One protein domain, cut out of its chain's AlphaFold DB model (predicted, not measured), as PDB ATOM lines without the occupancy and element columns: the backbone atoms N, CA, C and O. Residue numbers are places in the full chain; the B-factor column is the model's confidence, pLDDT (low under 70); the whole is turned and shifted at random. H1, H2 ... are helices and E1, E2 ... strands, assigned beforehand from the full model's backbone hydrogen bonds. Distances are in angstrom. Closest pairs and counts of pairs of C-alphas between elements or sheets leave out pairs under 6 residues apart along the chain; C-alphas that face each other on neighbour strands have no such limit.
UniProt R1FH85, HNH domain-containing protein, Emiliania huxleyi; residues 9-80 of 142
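AT A GLANCE: This is residues 9 to 80 of the 142 residues of the protein "HNH domain-containing protein" of Emiliania huxleyi (UniProt R1FH85). A small strand hairpin, E1 and E2, sits beside the root of one long helix, H3, whose residues 61 to 77 stick out as a free arm; short helices H2 and H1 gather at that root. The 72 printed residues, mostly helix, hold H1, H2, E1, E2 and H3 in chain order, the strands antiparallel. The whole is only just extended, close to loose, with radius of gyration of the C-alphas 17.2 A, spanning 57 by 33 by 11 A.

IN THESE COORDINATES: E1 is residues 25 to 29, 13.2 A; E2 is 45 to 49, 13.1 A. H3, residues 50 to 77, runs 40.8 A from C-alpha 50 (139.683, 152.073, 202.926) to C-alpha 77 (170.163, 139.204, 179.022). H2 is residues 21 to 24, 5.4 A; H1 is 9 to 17, 12.2 A.

HOW THE PARTS SIT: Hairpin E1 and E2 has N 26 and O 48 within hydrogen-bond range, 2.8 A. H3 only just touches H2, with residue 50 alone and 3 pairs of C-alphas within 8 A, closest Leu 24 and Val 50, 5.7 A. H1 touches H2, closest C-alphas Ala 15 and His 23, 5.0 A. Every O i to N i+4 pair in H1 and H3 is within hydrogen-bond range; H2 is too short for one.

THE WHOLE: The farthest C-alphas, Cys 17 and Pro 80, are 58.4 A apart. The printed part has no cut; E1 to E2 is a long link. Residues 79 to 80 have pLDDT under 70.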
ATOM      1  N   ALA A   9     146.584 149.938 211.419       73.69
ATOM      2  CA  ALA A   9     146.342 150.522 212.745       73.69
ATOM      3  C   ALA A   9     145.982 152.026 212.713       73.69
ATOM      4  O   ALA A   9     144.984 152.436 213.298       73.69
ATOM      5  N   GLY A  10     146.716 152.848 211.952       83.25
ATOM      6  CA  GLY A  10     146.441 154.290 211.858       83.25
ATOM      7  C   GLY A  10     145.149 154.655 211.110       83.25
ATOM      8  O   GLY A  10     144.455 155.597 211.493       83.25
ATOM      9  N   LYS A  11     144.795 153.903 210.058       83.62
ATOM     10  CA  LYS A  11     143.558 154.125 209.284       83.62
ATOM     11  C   LYS A  11     142.322 153.685 210.079       83.62
ATOM     12  O   LYS A  11     141.310 154.376 210.033       83.62
ATOM     13  N   TRP A  12     142.418 152.606 210.861       86.06
ATOM     14  CA  TRP A  12     141.322 152.152 211.728       86.06
ATOM     15  C   TRP A  12     141.023 153.115 212.865       86.06
ATOM     16  O   TRP A  12     139.856 153.403 213.112       86.06
ATOM     17  N   THR A  13     142.051 153.667 213.511       89.88
ATOM     18  CA  THR A  13     141.842 154.684 214.549       89.88
ATOM     19  C   THR A  13     141.062 155.875 214.000       89.88
ATOM     20  O   THR A  13     140.109 156.312 214.632       89.88
ATOM     21  N   ARG A  14     141.384 156.355 212.790       90.00
ATOM     22  CA  ARG A  14     140.622 157.441 212.148       90.00
ATOM     23  C   ARG A  14     139.194 157.036 211.802       90.00
ATOM     24  O   ARG A  14     138.279 157.796 212.079       90.00
ATOM     25  N   ALA A  15     138.990 155.840 211.254       90.94
ATOM     26  CA  ALA A  15     137.652 155.338 210.946       90.94
ATOM     27  C   ALA A  15     136.752 155.236 212.192       90.94
ATOM     28  O   ALA A  15     135.551 155.466 212.092       90.94
ATOM     29  N   ILE A  16     137.326 154.909 213.355       91.19
ATOM     30  CA  ILE A  16     136.591 154.766 214.620       91.19
ATOM     31  C   ILE A  16     136.396 156.119 215.317       91.19
ATOM     32  O   ILE A  16     135.294 156.425 215.765       91.19
ATOM     33  N   CYS A  17     137.457 156.917 215.444       94.62
ATOM     34  CA  CYS A  17     137.437 158.157 216.223       94.62
ATOM     35  C   CYS A  17     136.879 159.352 215.437       94.62
ATOM     36  O   CYS A  17     136.341 160.275 216.040       94.62
ATOM     37  N   GLU A  18     136.998 159.339 214.110       94.31
ATOM     38  CA  GLU A  18     136.629 160.443 213.218       94.31
ATOM     39  C   GLU A  18     135.965 159.898 211.937       94.31
ATOM     40  O   GLU A  18     136.534 160.014 210.846       94.31
ATOM     41  N   PRO A  19     134.782 159.261 212.020       90.31
ATOM     42  CA  PRO A  19     134.151 158.602 210.880       90.31
ATOM     43  C   PRO A  19     133.655 159.630 209.854       90.31
ATOM     44  O   PRO A  19     132.517 160.091 209.890       90.31
ATOM     45  N   THR A  20     134.525 159.987 208.916       95.06
ATOM     46  CA  THR A  20     134.181 160.744 207.708       95.06
ATOM     47  C   THR A  20     134.112 159.791 206.522       95.06
ATOM     48  O   THR A  20     134.706 158.712 206.558       95.06
ATOM     49  N   GLU A  21     133.409 160.176 205.455       94.19
ATOM     50  CA  GLU A  21     133.255 159.331 204.261       94.19
ATOM     51  C   GLU A  21     134.610 158.818 203.743       94.19
ATOM     52  O   GLU A  21     134.782 157.611 203.585       94.19
ATOM     53  N   GLY A  22     135.607 159.704 203.631       91.81
ATOM     54  CA  GLY A  22     136.961 159.359 203.180       91.81
ATOM     55  C   GLY A  22     137.786 158.497 204.147       91.81
ATOM     56  O   GLY A  22     138.845 158.000 203.770       91.81
ATOM     57  N   HIS A  23     137.336 158.292 205.389       93.38
ATOM     58  CA  HIS A  23     137.956 157.348 206.329       93.38
ATOM     59  C   HIS A  23     137.318 155.955 206.282       93.38
ATOM     60  O   HIS A  23     137.910 154.995 206.777       93.38
ATOM     61  N   LEU A  24     136.132 155.832 205.684       94.81
ATOM     62  CA  LEU A  24     135.375 154.584 205.630       94.81
ATOM     63  C   LEU A  24     135.483 153.923 204.258       94.81
ATOM     64  O   LEU A  24     135.690 152.707 204.174       94.81
ATOM     65  N   TRP A  25     135.389 154.708 203.184       95.69
ATOM     66  CA  TRP A  25     135.370 154.192 201.821       95.69
ATOM     67  C   TRP A  25     136.013 155.145 200.805       95.69
ATOM     68  O   TRP A  25     136.146 156.342 201.038       95.69
ATOM     69  N   GLU A  26     136.426 154.583 199.669       95.25
ATOM     70  CA  GLU A  26     137.026 155.291 198.538       95.25
ATOM     71  C   GLU A  26     136.458 154.733 197.216       95.25
ATOM     72  O   GLU A  26     136.121 153.546 197.113       95.25
ATOM     73  N   ALA A  27     136.340 155.588 196.196       95.12
ATOM     74  CA  ALA A  27     136.017 155.170 194.832       95.12
ATOM     75  C   ALA A  27     137.295 154.704 194.122       95.12
ATOM     76  O   ALA A  27     138.250 155.467 193.988       95.12
ATOM     77  N   ASP A  28     137.308 153.462 193.649       95.06
ATOM     78  CA  ASP A  28     138.497 152.815 193.102       95.06
ATOM     79  C   ASP A  28     138.280 152.345 191.659       95.06
ATOM     80  O   ASP A  28     137.176 151.961 191.275       95.06
ATOM     81  N   HIS A  29     139.342 152.336 190.853       94.81
ATOM     82  CA  HIS A  29     139.263 151.909 189.459       94.81
ATOM     83  C   HIS A  29     139.367 150.386 189.347       94.81
ATOM     84  O   HIS A  29     140.411 149.835 189.692       94.81
ATOM     85  N   ILE A  30     138.369 149.688 188.794       93.69
ATOM     86  CA  ILE A  30     138.413 148.234 188.544       93.69
ATOM     87  C   ILE A  30     139.691 147.881 187.766       93.69
ATOM     88  O   ILE A  30     140.493 147.067 188.235       93.69
ATOM     89  N   ARG A  31     139.942 148.572 186.649       93.19
ATOM     90  CA  ARG A  31     141.221 148.593 185.927       93.19
ATOM     91  C   ARG A  31     141.960 149.899 186.213       93.19
ATOM     92  O   ARG A  31     141.406 150.959 185.978       93.19
ATOM     93  N   GLU A  32     143.211 149.854 186.667       92.69
ATOM     94  CA  GLU A  32     143.961 151.085 186.974       92.69
ATOM     95  C   GLU A  32     144.159 151.986 185.740       92.69
ATOM     96  O   GLU A  32     144.343 151.495 184.622       92.69
ATOM     97  N   VAL A  33     144.238 153.306 185.953       92.12
ATOM     98  CA  VAL A  33     144.505 154.310 184.900       92.12
ATOM     99  C   VAL A  33     145.757 153.975 184.093       92.12
ATOM    100  O   VAL A  33     145.730 153.984 182.867       92.12
ATOM    101  N   ARG A  34     146.835 153.581 184.775       89.56
ATOM    102  CA  ARG A  34     148.111 153.169 184.170       89.56
ATOM    103  C   ARG A  34     148.030 151.935 183.265       89.56
ATOM    104  O   ARG A  34     148.943 151.705 182.483       89.56
ATOM    105  N   HIS A  35     146.951 151.160 183.360       90.50
ATOM    106  CA  HIS A  35     146.659 150.051 182.451       90.50
ATOM    107  C   HIS A  35     145.597 150.423 181.411       90.50
ATOM    108  O   HIS A  35     145.155 149.559 180.665       90.50
ATOM    109  N   GLY A  36     145.159 151.678 181.332       89.69
ATOM    110  CA  GLY A  36     144.108 152.116 180.410       89.69
ATOM    111  C   GLY A  36     142.696 152.044 180.991       89.69
ATOM    112  O   GLY A  36     141.752 151.849 180.246       89.69
ATOM    113  N   GLY A  37     142.532 152.161 182.312       87.44
ATOM    114  CA  GLY A  37     141.213 152.297 182.945       87.44
ATOM    115  C   GLY A  37     140.780 153.737 183.248       87.44
ATOM    116  O   GLY A  37     139.843 153.955 184.002       87.44
ATOM    117  N   GLY A  38     141.454 154.748 182.701       81.38
ATOM    118  CA  GLY A  38     141.105 156.158 182.930       81.38
ATOM    119  C   GLY A  38     139.923 156.671 182.099       81.38
ATOM    120  O   GLY A  38     139.813 157.877 181.901       81.38
ATOM    121  N   GLU A  39     139.093 155.786 181.544       82.50
ATOM    122  CA  GLU A  39     137.928 156.190 180.755       82.50
ATOM    123  C   GLU A  39     136.941 156.970 181.635       82.50
ATOM    124  O   GLU A  39     136.689 156.601 182.780       82.50
ATOM    125  N   ALA A  40     136.346 158.037 181.096       74.00
ATOM    126  CA  ALA A  40     135.463 158.953 181.831       74.00
ATOM    127  C   ALA A  40     134.103 158.343 182.253       74.00
ATOM    128  O   ALA A  40     133.181 159.068 182.625       74.00
ATOM    129  N   GLY A  41     133.943 157.021 182.163       82.75
ATOM    130  CA  GLY A  41     132.714 156.303 182.481       82.75
ATOM    131  C   GLY A  41     132.701 155.730 183.900       82.75
ATOM    132  O   GLY A  41     133.705 155.232 184.400       82.75
ATOM    133  N   LEU A  42     131.517 155.696 184.519       91.19
ATOM    134  CA  LEU A  42     131.304 155.068 185.834       91.19
ATOM    135  C   LEU A  42     131.491 153.540 185.827       91.19
ATOM    136  O   LEU A  42     131.650 152.938 186.884       91.19
ATOM    137  N   ALA A  43     131.505 152.911 184.649       92.88
ATOM    138  CA  ALA A  43     131.621 151.461 184.499       92.88
ATOM    139  C   ALA A  43     132.946 150.887 185.028       92.88
ATOM    140  O   ALA A  43     132.999 149.707 185.365       92.88
ATOM    141  N   ASN A  44     134.004 151.702 185.110       94.12
ATOM    142  CA  ASN A  44     135.298 151.272 185.635       94.12
ATOM    143  C   ASN A  44     135.506 151.636 187.116       94.12
ATOM    144  O   ASN A  44     136.610 151.461 187.621       94.12
ATOM    145  N   PHE A  45     134.484 152.113 187.828       94.69
ATOM    146  CA  PHE A  45     134.587 152.400 189.258       94.69
ATOM    147  C   PHE A  45     133.920 151.317 190.106       94.69
ATOM    148  O   PHE A  45     132.861 150.792 189.771       94.69
ATOM    149  N   GLN A  46     134.541 151.008 191.238       95.06
ATOM    150  CA  GLN A  46     133.992 150.170 192.294       95.06
ATOM    151  C   GLN A  46     134.159 150.880 193.645       95.06
ATOM    152  O   GLN A  46     135.211 151.470 193.901       95.06
ATOM    153  N   PRO A  47     133.154 150.837 194.532       96.69
ATOM    154  CA  PRO A  47     133.320 151.311 195.896       96.69
ATOM    155  C   PRO A  47     134.121 150.280 196.697       96.69
ATOM    156  O   PRO A  47     133.773 149.099 196.723       96.69
ATOM    157  N   LEU A  48     135.178 150.716 197.378       96.94
ATOM    158  CA  LEU A  48     135.930 149.883 198.315       96.94
ATOM    159  C   LEU A  48     135.979 150.554 199.682       96.94
ATOM    160  O   LEU A  48     136.093 151.772 199.778       96.94
ATOM    161  N   CYS A  49     135.966 149.763 200.757       94.44
ATOM    162  CA  CYS A  49     136.367 150.307 202.049       94.44
ATOM    163  C   CYS A  49     137.862 150.666 202.020       94.44
ATOM    164  O   CYS A  49     138.640 150.065 201.269       94.44
ATOM    165  N   VAL A  50     138.286 151.598 202.875       92.69
ATOM    166  CA  VAL A  50     139.683 152.073 202.926       92.69
ATOM    167  C   VAL A  50     140.689 150.923 203.112       92.69
ATOM    168  O   VAL A  50     141.782 150.940 202.538       92.69
ATOM    169  N   ALA A  51     140.324 149.887 203.874       90.94
ATOM    170  CA  ALA A  51     141.163 148.706 204.077       90.94
ATOM    171  C   ALA A  51     141.330 147.875 202.789       90.94
ATOM    172  O   ALA A  51     142.451 147.515 202.417       90.94
ATOM    173  N   CYS A  52     140.234 147.608 202.072       93.19
ATOM    174  CA  CYS A  52     140.263 146.899 200.791       93.19
ATOM    175  C   CYS A  52     141.000 147.700 199.713       93.19
ATOM    176  O   CYS A  52     141.784 147.123 198.957       93.19
ATOM    177  N   HIS A  53     140.801 149.019 199.677       94.69
ATOM    178  CA  HIS A  53     141.511 149.906 198.763       94.69
ATOM    179  C   HIS A  53     143.029 149.844 198.995       94.69
ATOM    180  O   HIS A  53     143.796 149.604 198.062       94.69
ATOM    181  N   GLN A  54     143.476 149.919 200.254       91.31
ATOM    182  CA  GLN A  54     144.896 149.795 200.598       91.31
ATOM    183  C   GLN A  54     145.489 148.444 200.173       91.31
ATOM    184  O   GLN A  54     146.601 148.393 199.643       91.31
ATOM    185  N   LEU A  55     144.762 147.340 200.384       93.31
ATOM    186  CA  LEU A  55     145.212 146.009 199.962       93.31
ATOM    187  C   LEU A  55     145.432 145.933 198.457       93.31
ATOM    188  O   LEU A  55     146.447 145.394 198.006       93.31
ATOM    189  N   LYS A  56     144.490 146.479 197.687       95.00
ATOM    190  CA  LYS A  56     144.592 146.528 196.235       95.00
ATOM    191  C   LYS A  56     145.812 147.341 195.800       95.00
ATOM    192  O   LYS A  56     146.628 146.829 195.035       95.00
ATOM    193  N   THR A  57     145.998 148.535 196.358       92.69
ATOM    194  CA  THR A  57     147.153 149.403 196.076       92.69
ATOM    195  C   THR A  57     148.483 148.718 196.383       92.69
ATOM    196  O   THR A  57     149.401 148.748 195.560       92.69
ATOM    197  N   ASN A  58     148.583 148.032 197.526       93.31
ATOM    198  CA  ASN A  58     149.791 147.298 197.909       93.31
ATOM    199  C   ASN A  58     150.069 146.144 196.936       93.31
ATOM    200  O   ASN A  58     151.202 145.966 196.483       93.31
ATOM    201  N   ARG A  59     149.035 145.373 196.576       94.94
ATOM    202  CA  ARG A  59     149.153 144.258 195.628       94.94
ATOM    203  C   ARG A  59     149.611 144.739 194.255       94.94
ATOM    204  O   ARG A  59     150.514 144.129 193.675       94.94
ATOM    205  N   ASN A  60     149.008 145.811 193.755       94.19
ATOM    206  CA  ASN A  60     149.304 146.349 192.435       94.19
ATOM    207  C   ASN A  60     150.712 146.944 192.394       94.19
ATOM    208  O   ASN A  60     151.510 146.551 191.545       94.19
ATOM    209  N   SER A  61     151.075 147.772 193.377       94.00
ATOM    210  CA  SER A  61     152.427 148.331 193.508       94.00
ATOM    211  C   SER A  61     153.498 147.238 193.580       94.00
ATOM    212  O   SER A  61     154.504 147.292 192.871       94.00
ATOM    213  N   ALA A  62     153.264 146.185 194.371       95.31
ATOM    214  CA  ALA A  62     154.188 145.059 194.467       95.31
ATOM    215  C   ALA A  62     154.296 144.268 193.151       95.31
ATOM    216  O   ALA A  62     155.381 143.815 192.785       95.31
ATOM    217  N   ALA A  63     153.185 144.082 192.429       95.38
ATOM    218  CA  ALA A  63     153.195 143.426 191.123       95.38
ATOM    219  C   ALA A  63     154.007 144.227 190.097       95.38
ATOM    220  O   ALA A  63     154.739 143.640 189.303       95.38
ATOM    221  N   GLU A  64     153.946 145.552 190.154       95.00
ATOM    222  CA  GLU A  64     154.725 146.411 189.267       95.00
ATOM    223  C   GLU A  64     156.197 146.460 189.576       95.00
ATOM    224  O   GLU A  64     157.007 146.362 188.658       95.00
ATOM    225  N   ALA A  65     156.555 146.550 190.854       95.81
ATOM    226  CA  ALA A  65     157.945 146.435 191.255       95.81
ATOM    227  C   ALA A  65     158.547 145.123 190.720       95.81
ATOM    228  O   ALA A  65     159.642 145.123 190.162       95.81
ATOM    229  N   ARG A  66     157.794 144.014 190.792       96.56
ATOM    230  CA  ARG A  66     158.202 142.729 190.204       96.56
ATOM    231  C   ARG A  66     158.361 142.794 188.684       96.56
ATOM    232  O   ARG A  66     159.396 142.364 188.187       96.56
ATOM    233  N   ARG A  67     157.388 143.350 187.955       95.19
ATOM    234  CA  ARG A  67     157.459 143.485 186.488       95.19
ATOM    235  C   ARG A  67     158.654 144.322 186.040       95.19
ATOM    236  O   ARG A  67     159.360 143.919 185.126       95.19
ATOM    237  N   ARG A  68     158.917 145.448 186.711       94.88
ATOM    238  CA  ARG A  68     160.071 146.315 186.420       94.88
ATOM    239  C   ARG A  68     161.397 145.586 186.624       94.88
ATOM    240  O   ARG A  68     162.263 145.668 185.766       94.88
ATOM    241  N   ARG A  69     161.535 144.828 187.717       95.38
ATOM    242  CA  ARG A  69     162.737 144.017 187.979       95.38
ATOM    243  C   ARG A  69     162.934 142.926 186.926       95.38
ATOM    244  O   ARG A  69     164.050 142.730 186.465       95.38
ATOM    245  N   GLN A  70     161.857 142.250 186.525       95.62
ATOM    246  CA  GLN A  70     161.906 141.228 185.474       95.62
ATOM    247  C   GLN A  70     162.287 141.821 184.114       95.62
ATOM    248  O   GLN A  70     163.131 141.253 183.433       95.62
ATOM    249  N   ALA A  71     161.717 142.970 183.743       93.00
ATOM    250  CA  ALA A  71     162.079 143.672 182.515       93.00
ATOM    251  C   ALA A  71     163.554 144.105 182.530       93.00
ATOM    252  O   ALA A  71     164.282 143.806 181.592       93.00
ATOM    253  N   ALA A  72     164.026 144.698 183.631       92.19
ATOM    254  CA  ALA A  72     165.427 145.095 183.782       92.19
ATOM    255  C   ALA A  72     166.398 143.900 183.735       92.19
ATOM    256  O   ALA A  72     167.530 144.037 183.275       92.19
ATOM    257  N   PHE A  73     165.976 142.727 184.216       90.88
ATOM    258  CA  PHE A  73     166.749 141.494 184.084       90.88
ATOM    259  C   PHE A  73     166.796 141.019 182.626       90.88
ATOM    260  O   PHE A  73     167.876 140.769 182.102       90.88
ATOM    261  N   GLN A  74     165.649 140.978 181.944       88.38
ATOM    262  CA  GLN A  74     165.569 140.577 180.536       88.38
ATOM    263  C   GLN A  74     166.379 141.498 179.624       88.38
ATOM    264  O   GLN A  74     167.104 141.001 178.774       88.38
ATOM    265  N   GLU A  75     166.324 142.816 179.825       84.31
ATOM    266  CA  GLU A  75     167.117 143.780 179.047       84.31
ATOM    267  C   GLU A  75     168.629 143.544 179.176       84.31
ATOM    268  O   GLU A  75     169.368 143.742 178.213       84.31
ATOM    269  N   ARG A  76     169.099 143.084 180.345       80.81
ATOM    270  CA  ARG A  76     170.510 142.708 180.548       80.81
ATOM    271  C   ARG A  76     170.882 141.421 179.818       80.81
ATOM    272  O   ARG A  76     172.031 141.276 179.414       80.81
ATOM    273  N   GLU A  77     169.941 140.490 179.685       76.00
ATOM    274  CA  GLU A  77     170.163 139.204 179.022       76.00
ATOM    275  C   GLU A  77     169.965 139.264 177.508       76.00
ATOM    276  O   GLU A  77     170.584 138.485 176.783       76.00
ATOM    277  N   THR A  78     169.127 140.173 177.002       72.25
ATOM    278  CA  THR A  78     168.905 140.316 175.563       72.25
ATOM    279  C   THR A  78     170.153 140.895 174.895       72.25
ATOM    280  O   THR A  78     170.495 142.054 175.150       72.25
ATOM    281  N   PRO A  79     170.842 140.144 174.014       67.00
ATOM    282  CA  PRO A  79     171.947 140.699 173.250       67.00
ATOM    283  C   PRO A  79     171.416 141.795 172.314       67.00
ATOM    284  O   PRO A  79     170.292 141.677 171.809       67.00
ATOM    285  N   PRO A  80     172.196 142.861 172.057       67.06
ATOM    286  CA  PRO A  80     171.761 143.926 171.167       67.06
ATOM    287  C   PRO A  80     171.410 143.330 169.799       67.06
ATOM    288  O   PRO A  80     172.225 142.662 169.166       67.06
TER     289      PRO A  80